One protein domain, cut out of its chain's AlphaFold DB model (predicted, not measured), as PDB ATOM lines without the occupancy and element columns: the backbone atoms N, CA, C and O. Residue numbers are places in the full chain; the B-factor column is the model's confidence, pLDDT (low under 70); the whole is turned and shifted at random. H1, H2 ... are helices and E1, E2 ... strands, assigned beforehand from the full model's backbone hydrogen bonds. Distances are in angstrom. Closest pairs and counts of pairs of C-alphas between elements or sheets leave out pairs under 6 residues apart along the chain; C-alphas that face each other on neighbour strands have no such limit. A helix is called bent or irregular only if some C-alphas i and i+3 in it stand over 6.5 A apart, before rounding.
ATOM      1  N   SER A  23     -47.579  -7.441   0.484       96.56
ATOM      2  CA  SER A  23     -49.039  -7.278   0.475       96.56
ATOM      3  C   SER A  23     -49.667  -7.337   1.870       96.56
ATOM      4  O   SER A  23     -50.630  -6.619   2.131       96.56
ATOM      5  N   GLU A  24     -49.110  -8.158   2.763       95.94
ATOM      6  CA  GLU A  24     -49.558  -8.322   4.149       95.94
ATOM      7  C   GLU A  24     -49.062  -7.180   5.039       95.94
ATOM      8  O   GLU A  24     -49.842  -6.632   5.818       95.94
ATOM      9  N   LEU A  25     -47.798  -6.768   4.877       95.25
ATOM     10  CA  LEU A  25     -47.233  -5.598   5.554       95.25
ATOM     11  C   LEU A  25     -48.093  -4.353   5.301       95.25
ATOM     12  O   LEU A  25     -48.411  -3.624   6.237       95.25
ATOM     13  N   LEU A  26     -48.527  -4.138   4.056       94.75
ATOM     14  CA  LEU A  26     -49.365  -2.996   3.677       94.75
ATOM     15  C   LEU A  26     -50.767  -3.012   4.318       94.75
ATOM     16  O   LEU A  26     -51.430  -1.978   4.336       94.75
ATOM     17  N   GLN A  27     -51.216  -4.133   4.897       94.31
ATOM     18  CA  GLN A  27     -52.475  -4.191   5.659       94.31
ATOM     19  C   GLN A  27     -52.343  -3.644   7.087       94.31
ATOM     20  O   GLN A  27     -53.353  -3.428   7.767       94.31
ATOM     21  N   PHE A  28     -51.118  -3.432   7.581       94.88
ATOM     22  CA  PHE A  28     -50.903  -2.962   8.947       94.88
ATOM     23  C   PHE A  28     -51.378  -1.515   9.094       94.88
ATOM     24  O   PHE A  28     -51.325  -0.719   8.157       94.88
ATOM     25  N   ALA A  29     -51.827  -1.155  10.301       93.56
ATOM     26  CA  ALA A  29     -52.436   0.148  10.576       93.56
ATOM     27  C   ALA A  29     -51.634   1.365  10.052       93.56
ATOM     28  O   ALA A  29     -52.264   2.234   9.450       93.56
ATOM     29  N   PRO A  30     -50.289   1.426  10.178       89.31
ATOM     30  CA  PRO A  30     -49.502   2.553   9.663       89.31
ATOM     31  C   PRO A  30     -49.520   2.699   8.134       89.31
ATOM     32  O   PRO A  30     -49.296   3.792   7.622       89.31
ATOM     33  N   PHE A  31     -49.789   1.615   7.402       91.69
ATOM     34  CA  PHE A  31     -49.725   1.571   5.940       91.69
ATOM     35  C   PHE A  31     -51.100   1.548   5.269       91.69
ATOM     36  O   PHE A  31     -51.171   1.543   4.046       91.69
ATOM     37  N   LYS A  32     -52.203   1.620   6.027       87.62
ATOM     38  CA  LYS A  32     -53.568   1.597   5.462       87.62
ATOM     39  C   LYS A  32     -53.854   2.700   4.441       87.62
ATOM     40  O   LYS A  32     -54.754   2.552   3.624       87.62
ATOM     41  N   GLN A  33     -53.129   3.812   4.522       87.25
ATOM     42  CA  GLN A  33     -53.240   4.941   3.592       87.25
ATOM     43  C   GLN A  33     -52.118   4.956   2.544       87.25
ATOM     44  O   GLN A  33     -52.041   5.882   1.739       87.25
ATOM     45  N   ALA A  34     -51.228   3.961   2.563       90.00
ATOM     46  CA  ALA A  34     -50.172   3.847   1.577       90.00
ATOM     47  C   ALA A  34     -50.774   3.555   0.200       90.00
ATOM     48  O   ALA A  34     -51.748   2.815   0.057       90.00
ATOM     49  N   ARG A  35     -50.156   4.130  -0.827       90.00
ATOM     50  CA  ARG A  35     -50.507   3.899  -2.224       90.00
ATOM     51  C   ARG A  35     -49.330   3.242  -2.924       90.00
ATOM     52  O   ARG A  35     -48.212   3.746  -2.842       90.00
ATOM     53  N   LEU A  36     -49.595   2.156  -3.645       91.69
ATOM     54  CA  LEU A  36     -48.607   1.563  -4.539       91.69
ATOM     55  C   LEU A  36     -48.404   2.484  -5.752       91.69
ATOM     56  O   LEU A  36     -49.372   2.865  -6.410       91.69
ATOM     57  N   ILE A  37     -47.154   2.865  -6.023       91.12
ATOM     58  CA  ILE A  37     -46.791   3.712  -7.174       91.12
ATOM     59  C   ILE A  37     -46.395   2.855  -8.382       91.12
ATOM     60  O   ILE A  37     -46.782   3.159  -9.505       91.12
ATOM     61  N   CYS A  38     -45.636   1.785  -8.144       90.50
ATOM     62  CA  CYS A  38     -45.154   0.834  -9.144       90.50
ATOM     63  C   CYS A  38     -44.755  -0.489  -8.465       90.50
ATOM     64  O   CYS A  38     -44.685  -0.550  -7.238       90.50
ATOM     65  N   GLY A  39     -44.432  -1.521  -9.253       90.50
ATOM     66  CA  GLY A  39     -43.863  -2.771  -8.730       90.50
ATOM     67  C   GLY A  39     -44.890  -3.752  -8.157       90.50
ATOM     68  O   GLY A  39     -44.604  -4.424  -7.172       90.50
ATOM     69  N   GLU A  40     -46.075  -3.843  -8.764       94.12
ATOM     70  CA  GLU A  40     -47.160  -4.745  -8.342       94.12
ATOM     71  C   GLU A  40     -46.726  -6.215  -8.239       94.12
ATOM     72  O   GLU A  40     -47.072  -6.898  -7.277       94.12
ATOM     73  N   GLU A  41     -45.871  -6.675  -9.152       91.81
ATOM     74  CA  GLU A  41     -45.290  -8.025  -9.114       91.81
ATOM     75  C   GLU A  41     -44.486  -8.294  -7.826       91.81
ATOM     76  O   GLU A  41     -44.397  -9.431  -7.362       91.81
ATOM     77  N   GLY A  42     -43.949  -7.244  -7.197       94.12
ATOM     78  CA  GLY A  42     -43.192  -7.317  -5.950       94.12
ATOM     79  C   GLY A  42     -44.048  -7.463  -4.690       94.12
ATOM     80  O   GLY A  42     -43.503  -7.693  -3.613       94.12
ATOM     81  N   LEU A  43     -45.382  -7.386  -4.779       96.62
ATOM     82  CA  LEU A  43     -46.271  -7.528  -3.617       96.62
ATOM     83  C   LEU A  43     -46.147  -8.898  -2.927       96.62
ATOM     84  O   LEU A  43     -46.433  -9.020  -1.734       96.62
ATOM     85  N   ALA A  44     -45.704  -9.923  -3.659       96.12
ATOM     86  CA  ALA A  44     -45.460 -11.259  -3.125       96.12
ATOM     87  C   ALA A  44     -44.077 -11.423  -2.469       96.12
ATOM     88  O   ALA A  44     -43.822 -12.476  -1.876       96.12
ATOM     89  N   ASN A  45     -43.194 -10.421  -2.560       96.19
ATOM     90  CA  ASN A  45     -41.842 -10.502  -2.015       96.19
ATOM     91  C   ASN A  45     -41.875 -10.658  -0.486       96.19
ATOM     92  O   ASN A  45     -42.680 -10.000   0.183       96.19
ATOM     93  N   PRO A  46     -40.997 -11.502   0.088       96.56
ATOM     94  CA  PRO A  46     -40.912 -11.670   1.529       96.56
ATOM     95  C   PRO A  46     -40.244 -10.459   2.185       96.56
ATOM     96  O   PRO A  46     -39.252  -9.929   1.688       96.56
ATOM     97  N   VAL A  47     -40.749 -10.058   3.342       96.56
ATOM     98  CA  VAL A  47     -40.154  -9.049   4.219       96.56
ATOM     99  C   VAL A  47     -39.186  -9.755   5.158       96.56
ATOM    100  O   VAL A  47     -39.602 -10.553   5.998       96.56
ATOM    101  N   ARG A  48     -37.889  -9.480   5.009       94.62
ATOM    102  CA  ARG A  48     -36.839 -10.041   5.878       94.62
ATOM    103  C   ARG A  48     -36.378  -9.085   6.969       94.62
ATOM    104  O   ARG A  48     -35.971  -9.537   8.034       94.62
ATOM    105  N   GLY A  49     -36.492  -7.792   6.707       92.88
ATOM    106  CA  GLY A  49     -36.113  -6.721   7.612       92.88
ATOM    107  C   GLY A  49     -36.773  -5.413   7.195       92.88
ATOM    108  O   GLY A  49     -37.253  -5.275   6.069       92.88
ATOM    109  N   VAL A  50     -36.824  -4.460   8.121       91.75
ATOM    110  CA  VAL A  50     -37.291  -3.095   7.864       91.75
ATOM    111  C   VAL A  50     -36.220  -2.143   8.377       91.75
ATOM    112  O   VAL A  50     -35.867  -2.203   9.551       91.75
ATOM    113  N   ASN A  51     -35.716  -1.275   7.503       89.75
ATOM    114  CA  ASN A  51     -34.643  -0.329   7.797       89.75
ATOM    115  C   ASN A  51     -35.084   1.100   7.450       89.75
ATOM    116  O   ASN A  51     -35.788   1.316   6.464       89.75
ATOM    117  N   VAL A  52     -34.675   2.083   8.252       87.06
ATOM    118  CA  VAL A  52     -34.997   3.503   8.039       87.06
ATOM    119  C   VAL A  52     -33.793   4.218   7.429       87.06
ATOM    120  O   VAL A  52     -32.659   4.012   7.856       87.06
ATOM    121  N   ILE A  53     -34.033   5.058   6.423       81.69
ATOM    122  CA  ILE A  53     -32.992   5.836   5.750       81.69
ATOM    123  C   ILE A  53     -32.784   7.175   6.463       81.69
ATOM    124  O   ILE A  53     -33.534   8.130   6.236       81.69
ATOM    125  N   GLU A  54     -31.716   7.270   7.252       68.25
ATOM    126  CA  GLU A  54     -31.271   8.527   7.877       68.25
ATOM    127  C   GLU A  54     -30.038   9.137   7.188       68.25
ATOM    128  O   GLU A  54     -29.835  10.351   7.236       68.25
ATOM    129  N   ALA A  55     -29.254   8.315   6.484       68.31
ATOM    130  CA  ALA A  55     -28.027   8.708   5.797       68.31
ATOM    131  C   ALA A  55     -27.928   8.066   4.395       68.31
ATOM    132  O   ALA A  55     -28.532   7.017   4.143       68.31
ATOM    133  N   PRO A  56     -27.214   8.702   3.445       65.56
ATOM    134  CA  PRO A  56     -27.175   8.268   2.049       65.56
ATOM    135  C   PRO A  56     -26.388   6.974   1.793       65.56
ATOM    136  O   PRO A  56     -26.523   6.382   0.726       65.56
ATOM    137  N   ASP A  57     -25.600   6.514   2.762       74.44
ATOM    138  CA  ASP A  57     -24.808   5.279   2.732       74.44
ATOM    139  C   ASP A  57     -25.606   4.029   3.137       74.44
ATOM    140  O   ASP A  57     -25.079   2.919   3.122       74.44
ATOM    141  N   VAL A  58     -26.903   4.162   3.439       74.06
ATOM    142  CA  VAL A  58     -27.790   3.036   3.785       74.06
ATOM    143  C   VAL A  58     -27.712   1.876   2.777       74.06
ATOM    144  O   VAL A  58     -27.867   0.712   3.145       74.06
ATOM    145  N   THR A  59     -27.410   2.167   1.504       74.81
ATOM    146  CA  THR A  59     -27.264   1.166   0.436       74.81
ATOM    147  C   THR A  59     -26.120   0.177   0.653       74.81
ATOM    148  O   THR A  59     -26.084  -0.863  -0.013       74.81
ATOM    149  N   ASP A  60     -25.190   0.484   1.555       81.19
ATOM    150  CA  ASP A  60     -24.041  -0.366   1.870       81.19
ATOM    151  C   ASP A  60     -24.379  -1.429   2.924       81.19
ATOM    152  O   ASP A  60     -23.710  -2.459   2.992       81.19
ATOM    153  N   TRP A  61     -25.463  -1.227   3.675       82.69
ATOM    154  CA  TRP A  61     -25.827  -2.055   4.829       82.69
ATOM    155  C   TRP A  61     -27.062  -2.931   4.595       82.69
ATOM    156  O   TRP A  61     -27.223  -3.964   5.249       82.69
ATOM    157  N   VAL A  62     -27.923  -2.550   3.649       87.69
ATOM    158  CA  VAL A  62     -29.160  -3.284   3.348       87.69
ATOM    159  C   VAL A  62     -28.919  -4.679   2.787       87.69
ATOM    160  O   VAL A  62     -27.992  -4.925   2.011       87.69
ATOM    161  N   GLN A  63     -29.820  -5.587   3.147       90.94
ATOM    162  CA  GLN A  63     -29.799  -6.983   2.748       90.94
ATOM    163  C   GLN A  63     -30.924  -7.307   1.750       90.94
ATOM    164  O   GLN A  63     -31.978  -6.660   1.742       90.94
ATOM    165  N   PRO A  64     -30.749  -8.347   0.913       93.81
ATOM    166  CA  PRO A  64     -31.809  -8.826   0.034       93.81
ATOM    167  C   PRO A  64     -33.073  -9.220   0.803       93.81
ATOM    168  O   PRO A  64     -33.061 -10.137   1.631       93.81
ATOM    169  N   GLY A  65     -34.197  -8.601   0.454       94.00
ATOM    170  CA  GLY A  65     -35.481  -8.794   1.125       94.00
ATOM    171  C   GLY A  65     -35.828  -7.733   2.175       94.00
ATOM    172  O   GLY A  65     -36.893  -7.823   2.792       94.00
ATOM    173  N   ASP A  66     -34.961  -6.740   2.390       94.50
ATOM    174  CA  ASP A  66     -35.270  -5.618   3.273       94.50
ATOM    175  C   ASP A  66     -36.298  -4.669   2.650       94.50
ATOM    176  O   ASP A  66     -36.374  -4.484   1.431       94.50
ATOM    177  N   VAL A  67     -37.076  -4.035   3.522       94.19
ATOM    178  CA  VAL A  67     -37.918  -2.880   3.217       94.19
ATOM    179  C   VAL A  67     -37.214  -1.628   3.719       94.19
ATOM    180  O   VAL A  67     -36.854  -1.552   4.893       94.19
ATOM    181  N   LEU A  68     -37.051  -0.631   2.853       91.62
ATOM    182  CA  LEU A  68     -36.539   0.682   3.241       91.62
ATOM    183  C   LEU A  68     -37.677   1.670   3.488       91.62
ATOM    184  O   LEU A  68     -38.565   1.814   2.653       91.62
ATOM    185  N   LEU A  69     -37.620   2.384   4.610       90.06
ATOM    186  CA  LEU A  69     -38.515   3.487   4.958       90.06
ATOM    187  C   LEU A  69     -37.756   4.818   4.873       90.06
ATOM    188  O   LEU A  69     -36.664   4.949   5.418       90.06
ATOM    189  N   THR A  70     -38.331   5.837   4.238       83.81
ATOM    190  CA  THR A  70     -37.769   7.204   4.202       83.81
ATOM    191  C   THR A  70     -38.869   8.259   4.265       83.81
ATOM    192  O   THR A  70     -40.032   7.936   4.057       83.81
ATOM    193  N   ASN A  71     -38.535   9.518   4.555       79.75
ATOM    194  CA  ASN A  71     -39.495  10.616   4.735       79.75
ATOM    195  C   ASN A  71     -39.294  11.802   3.768       79.75
ATOM    196  O   ASN A  71     -39.671  12.934   4.067       79.75
ATOM    197  N   PHE A  72     -38.658  11.552   2.621       70.88
ATOM    198  CA  PHE A  72     -38.203  12.545   1.640       70.88
ATOM    199  C   PHE A  72     -37.134  13.546   2.073       70.88
ATOM    200  O   PHE A  72     -36.419  14.029   1.197       70.88
ATOM    201  N   TYR A  73     -36.968  13.844   3.360       65.44
ATOM    202  CA  TYR A  73     -35.908  14.754   3.803       65.44
ATOM    203  C   TYR A  73     -34.527  14.238   3.370       65.44
ATOM    204  O   TYR A  73     -33.703  14.981   2.840       65.44
ATOM    205  N   SER A  74     -34.322  12.927   3.496       64.31
ATOM    206  CA  SER A  74     -33.109  12.254   3.035       64.31
ATOM    207  C   SER A  74     -33.018  12.177   1.506       64.31
ATOM    208  O   SER A  74     -31.913  12.119   0.981       64.31
ATOM    209  N   LEU A  75     -34.138  12.218   0.767       65.81
ATOM    210  CA  LEU A  75     -34.138  12.023  -0.692       65.81
ATOM    211  C   LEU A  75     -33.447  13.163  -1.449       65.81
ATOM    212  O   LEU A  75     -32.802  12.901  -2.461       65.81
ATOM    213  N   ASP A  76     -33.478  14.396  -0.933       66.19
ATOM    214  CA  ASP A  76     -32.716  15.500  -1.534       66.19
ATOM    215  C   ASP A  76     -31.194  15.280  -1.437       66.19
ATOM    216  O   ASP A  76     -30.444  15.668  -2.338       66.19
ATOM    217  N   ARG A  77     -30.751  14.586  -0.375       69.00
ATOM    218  CA  ARG A  77     -29.359  14.153  -0.159       69.00
ATOM    219  C   ARG A  77     -28.999  12.874  -0.920       69.00
ATOM    220  O   ARG A  77     -27.823  12.554  -1.028       69.00
ATOM    221  N   LEU A  78     -29.996  12.155  -1.436       70.81
ATOM    222  CA  LEU A  78     -29.838  10.928  -2.224       70.81
ATOM    223  C   LEU A  78     -29.779  11.198  -3.733       70.81
ATOM    224  O   LEU A  78     -29.828  10.259  -4.524       70.81
ATOM    225  N   ARG A  79     -29.697  12.468  -4.152       75.75
ATOM    226  CA  ARG A  79     -29.592  12.824  -5.568       75.75
ATOM    227  C   ARG A  79     -28.228  12.420  -6.163       75.75
ATOM    228  O   ARG A  79     -27.211  12.565  -5.486       75.75
ATOM    229  N   PRO A  80     -28.192  12.001  -7.444       80.56
ATOM    230  CA  PRO A  80     -29.342  11.854  -8.335       80.56
ATOM    231  C   PRO A  80     -30.136  10.571  -8.006       80.56
ATOM    232  O   PRO A  80     -29.577   9.536  -7.646       80.56
ATOM    233  N   LEU A  81     -31.467  10.689  -8.009       80.56
ATOM    234  CA  LEU A  81     -32.355   9.690  -7.405       80.56
ATOM    235  C   LEU A  81     -32.449   8.397  -8.224       80.56
ATOM    236  O   LEU A  81     -32.608   7.323  -7.657       80.56
ATOM    237  N   ASP A  82     -32.332   8.499  -9.539       83.50
ATOM    238  CA  ASP A  82     -32.185   7.370 -10.459       83.50
ATOM    239  C   ASP A  82     -31.022   6.453 -10.048       83.50
ATOM    240  O   ASP A  82     -31.237   5.266  -9.810       83.50
ATOM    241  N   ALA A  83     -29.830   7.007  -9.820       83.81
ATOM    242  CA  ALA A  83     -28.659   6.247  -9.391       83.81
ATOM    243  C   ALA A  83     -28.866   5.588  -8.019       83.81
ATOM    244  O   ALA A  83     -28.407   4.468  -7.778       83.81
ATOM    245  N   PHE A  84     -29.565   6.262  -7.100       84.62
ATOM    246  CA  PHE A  84     -29.960   5.648  -5.835       84.62
ATOM    247  C   PHE A  84     -30.902   4.462  -6.063       84.62
ATOM    248  O   PHE A  84     -30.645   3.374  -5.551       84.62
ATOM    249  N   ILE A  85     -31.960   4.633  -6.855       84.88
ATOM    250  CA  ILE A  85     -32.933   3.572  -7.132       84.88
ATOM    251  C   ILE A  85     -32.267   2.373  -7.811       84.88
ATOM    252  O   ILE A  85     -32.543   1.240  -7.423       84.88
ATOM    253  N   GLU A  86     -31.338   2.594  -8.740       85.12
ATOM    254  CA  GLU A  86     -30.550   1.529  -9.366       85.12
ATOM    255  C   GLU A  86     -29.707   0.753  -8.347       85.12
ATOM    256  O   GLU A  86     -29.748  -0.480  -8.318       85.12
ATOM    257  N   LYS A  87     -28.992   1.453  -7.454       85.88
ATOM    258  CA  LYS A  87     -28.219   0.811  -6.376       85.88
ATOM    259  C   LYS A  87     -29.110  -0.039  -5.478       85.88
ATOM    260  O   LYS A  87     -28.762  -1.170  -5.144       85.88
ATOM    261  N   VAL A  88     -30.263   0.493  -5.089       85.44
ATOM    262  CA  VAL A  88     -31.208  -0.182  -4.196       85.44
ATOM    263  C   VAL A  88     -31.855  -1.386  -4.894       85.44
ATOM    264  O   VAL A  88     -31.978  -2.457  -4.296       85.44
ATOM    265  N   ALA A  89     -32.188  -1.268  -6.181       84.69
ATOM    266  CA  ALA A  89     -32.684  -2.373  -6.996       84.69
ATOM    267  C   ALA A  89     -31.649  -3.505  -7.108       84.69
ATOM    268  O   ALA A  89     -31.991  -4.676  -6.934       84.69
ATOM    269  N   ALA A  90     -30.367  -3.170  -7.295       88.25
ATOM    270  CA  ALA A  90     -29.280  -4.150  -7.337       88.25
ATOM    271  C   ALA A  90     -29.123  -4.935  -6.018       88.25
ATOM    272  O   ALA A  90     -28.707  -6.096  -6.031       88.25
ATOM    273  N   ARG A  91     -29.511  -4.344  -4.877       90.81
ATOM    274  CA  ARG A  91     -29.531  -5.007  -3.559       90.81
ATOM    275  C   ARG A  91     -30.726  -5.946  -3.351       90.81
ATOM    276  O   ARG A  91     -30.752  -6.651  -2.346       90.81
ATOM    277  N   LYS A  92     -31.671  -6.022  -4.299       92.25
ATOM    278  CA  LYS A  92     -32.869  -6.886  -4.247       92.25
ATOM    279  C   LYS A  92     -33.741  -6.619  -3.019       92.25
ATOM    280  O   LYS A  92     -34.109  -7.539  -2.283       92.25
ATOM    281  N   LEU A  93     -34.044  -5.349  -2.789       93.94
ATOM    282  CA  LEU A  93     -34.994  -4.963  -1.753       93.94
ATOM    283  C   LEU A  93     -36.406  -5.431  -2.085       93.94
ATOM    284  O   LEU A  93     -36.786  -5.517  -3.252       93.94
ATOM    285  N   SER A  94     -37.196  -5.680  -1.046       95.12
ATOM    286  CA  SER A  94     -38.600  -6.052  -1.206       95.12
ATOM    287  C   SER A  94     -39.493  -4.837  -1.434       95.12
ATOM    288  O   SER A  94     -40.458  -4.946  -2.186       95.12
ATOM    289  N   ALA A  95     -39.177  -3.687  -0.824       94.19
ATOM    290  CA  ALA A  95     -39.867  -2.425  -1.085       94.19
ATOM    291  C   ALA A  95     -39.058  -1.194  -0.642       94.19
ATOM    292  O   ALA A  95     -38.236  -1.260   0.271       94.19
ATOM    293  N   LEU A  96     -39.375  -0.050  -1.251       91.50
ATOM    294  CA  LEU A  96     -39.049   1.288  -0.760       91.50
ATOM    295  C   LEU A  96     -40.367   2.002  -0.449       91.50
ATOM    296  O   LEU A  96     -41.208   2.166  -1.331       91.50
ATOM    297  N   ILE A  97     -40.552   2.422   0.796       91.25
ATOM    298  CA  ILE A  97     -41.740   3.136   1.259       91.25
ATOM    299  C   ILE A  97     -41.330   4.550   1.638       91.25
ATOM    300  O   ILE A  97     -40.382   4.767   2.396       91.25
ATOM    301  N   VAL A  98     -42.094   5.515   1.137       87.12
ATOM    302  CA  VAL A  98     -41.888   6.922   1.450       87.12
ATOM    303  C   VAL A  98     -43.044   7.444   2.292       87.12
ATOM    304  O   VAL A  98     -44.201   7.426   1.874       87.12
ATOM    305  N   HIS A  99     -42.724   7.919   3.489       84.81
ATOM    306  CA  HIS A  99     -43.645   8.558   4.410       84.81
ATOM    307  C   HIS A  99     -43.657  10.075   4.182       84.81
ATOM    308  O   HIS A  99     -42.647  10.757   4.329       84.81
ATOM    309  N   THR A 100     -44.805  10.636   3.813       75.69
ATOM    310  CA  THR A 100     -44.951  12.088   3.644       75.69
ATOM    311  C   THR A 100     -45.118  12.778   4.997       75.69
ATOM    312  O   THR A 100     -46.087  12.505   5.705       75.69
ATOM    313  N   LEU A 101     -44.228  13.718   5.320       71.50
ATOM    314  CA  LEU A 101     -44.391  14.619   6.467       71.50
ATOM    315  C   LEU A 101     -45.425  15.720   6.180       71.50
ATOM    316  O   LEU A 101     -45.726  16.029   5.024       71.50
ATOM    317  N   ARG A 102     -45.960  16.329   7.244       68.31
ATOM    318  CA  ARG A 102     -47.025  17.348   7.174       68.31
ATOM    319  C   ARG A 102     -46.606  18.579   6.370       68.31
ATOM    320  O   ARG A 102     -47.427  19.141   5.647       68.31
ATOM    321  N   GLU A 103     -45.345  18.982   6.468       64.44
ATOM    322  CA  GLU A 103     -44.762  20.084   5.699       64.44
ATOM    323  C   GLU A 103     -44.724  19.824   4.182       64.44
ATOM    324  O   GLU A 103     -44.717  20.780   3.408       64.44
TER     325      GLU A 103
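What this domain is: This is residues 23 to 103 of the 134 residues of the protein "PucR domain-containing protein" of Pelagibacterium sp. SCN 63-23 (UniProt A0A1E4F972). A small sheet of three parallel strands, E1, E2 and E3, makes the middle, with the helices H2, H3 and H4 loosely gathered on one side of it and the unnamed stretch of residues 23 to 36 on the other. H1 lies off beyond the E3 edge, towards the end where the strands begin, and the last residues, 99 to 103, run on past the end of E3. The printed part has 81 residues, with four named helices and three named strands in the order H1 E1 H2 E2 H3 H4 E3; the sheet's order is E1 E2 E3. The class is mixed, helices and strands, with under half of the residues in named elements. The whole is compact, with a radius of gyration of the C-alphas of 12.4 A, and the C-alphas span 32 by 30 by 20 A.

Where its parts are: Residues 23 to 39 hold no named element. H1 is residues 40 to 44, with C-alpha 40 at (-47.160, -4.745, -8.342); it is irregular, but only just, with C-alphas 41 and 44 6.8 A apart. E1 is residues 49 to 52, 10.3 A long. H2, residues 56 to 60, is irregular, with C-alphas 56 and 59 7.3 A apart. E2 is residues 66 to 70, 13.1 A long, and H3 is residues 75 to 78. H4, the longest helix, is residues 81 to 90, 14.2 A long. E3, residues 95 to 98, is 9.9 A long and ends with C-alpha 98 at (-41.888, 6.922, 1.450).

How they stand to each other: E1 and E2 are parallel at 20 degrees, with N 67 and O 49 2.8 A apart, within hydrogen-bond range. E2 and E3 are parallel at 12 degrees, with N 97 and O 68 2.8 A apart, within hydrogen-bond range. E1, H2, E2 and E2, H3 H4, E3 are strand-helix-strand units, two parallel neighbour strands with one or more helices between, each with a right-handed crossover. H4 is on the sheet but only grazes it, with residues 85 to 89. H2 is only just not on the sheet, with 4 pairs of C-alphas within 10 A. H2 and H4 are close but not clearly touching; their closest C-alphas, Thr 59 and Val 88, are 6.2 A apart. H3 is close to but not clearly touching H2, with the closest C-alphas, Pro 56 and Leu 78, 5.7 A apart. H3 and H4 are also close but not clearly touching, with the closest C-alphas, Leu 78 and Phe 84, 6.4 A apart. H1 is not on the sheet and is apart from H2, H3 and H4. In H4 every O i to N i+4 pair is within hydrogen-bond range; H1 and H2 each have 0 of 1 such pairs but 1 of 2 O i to N i+3 pairs within range, and H3 is too short for an O i to N i+4 pair.

The domain as a whole: The two C-alphas farthest apart, those of Ala 44 and Glu 103, are 32.6 A apart. The printed part has no cut, and the six links between named elements are tight. The mean pLDDT of the printed part is 85.6; residues 54 to 56, 73 to 77 and 102 to 103 are under 70.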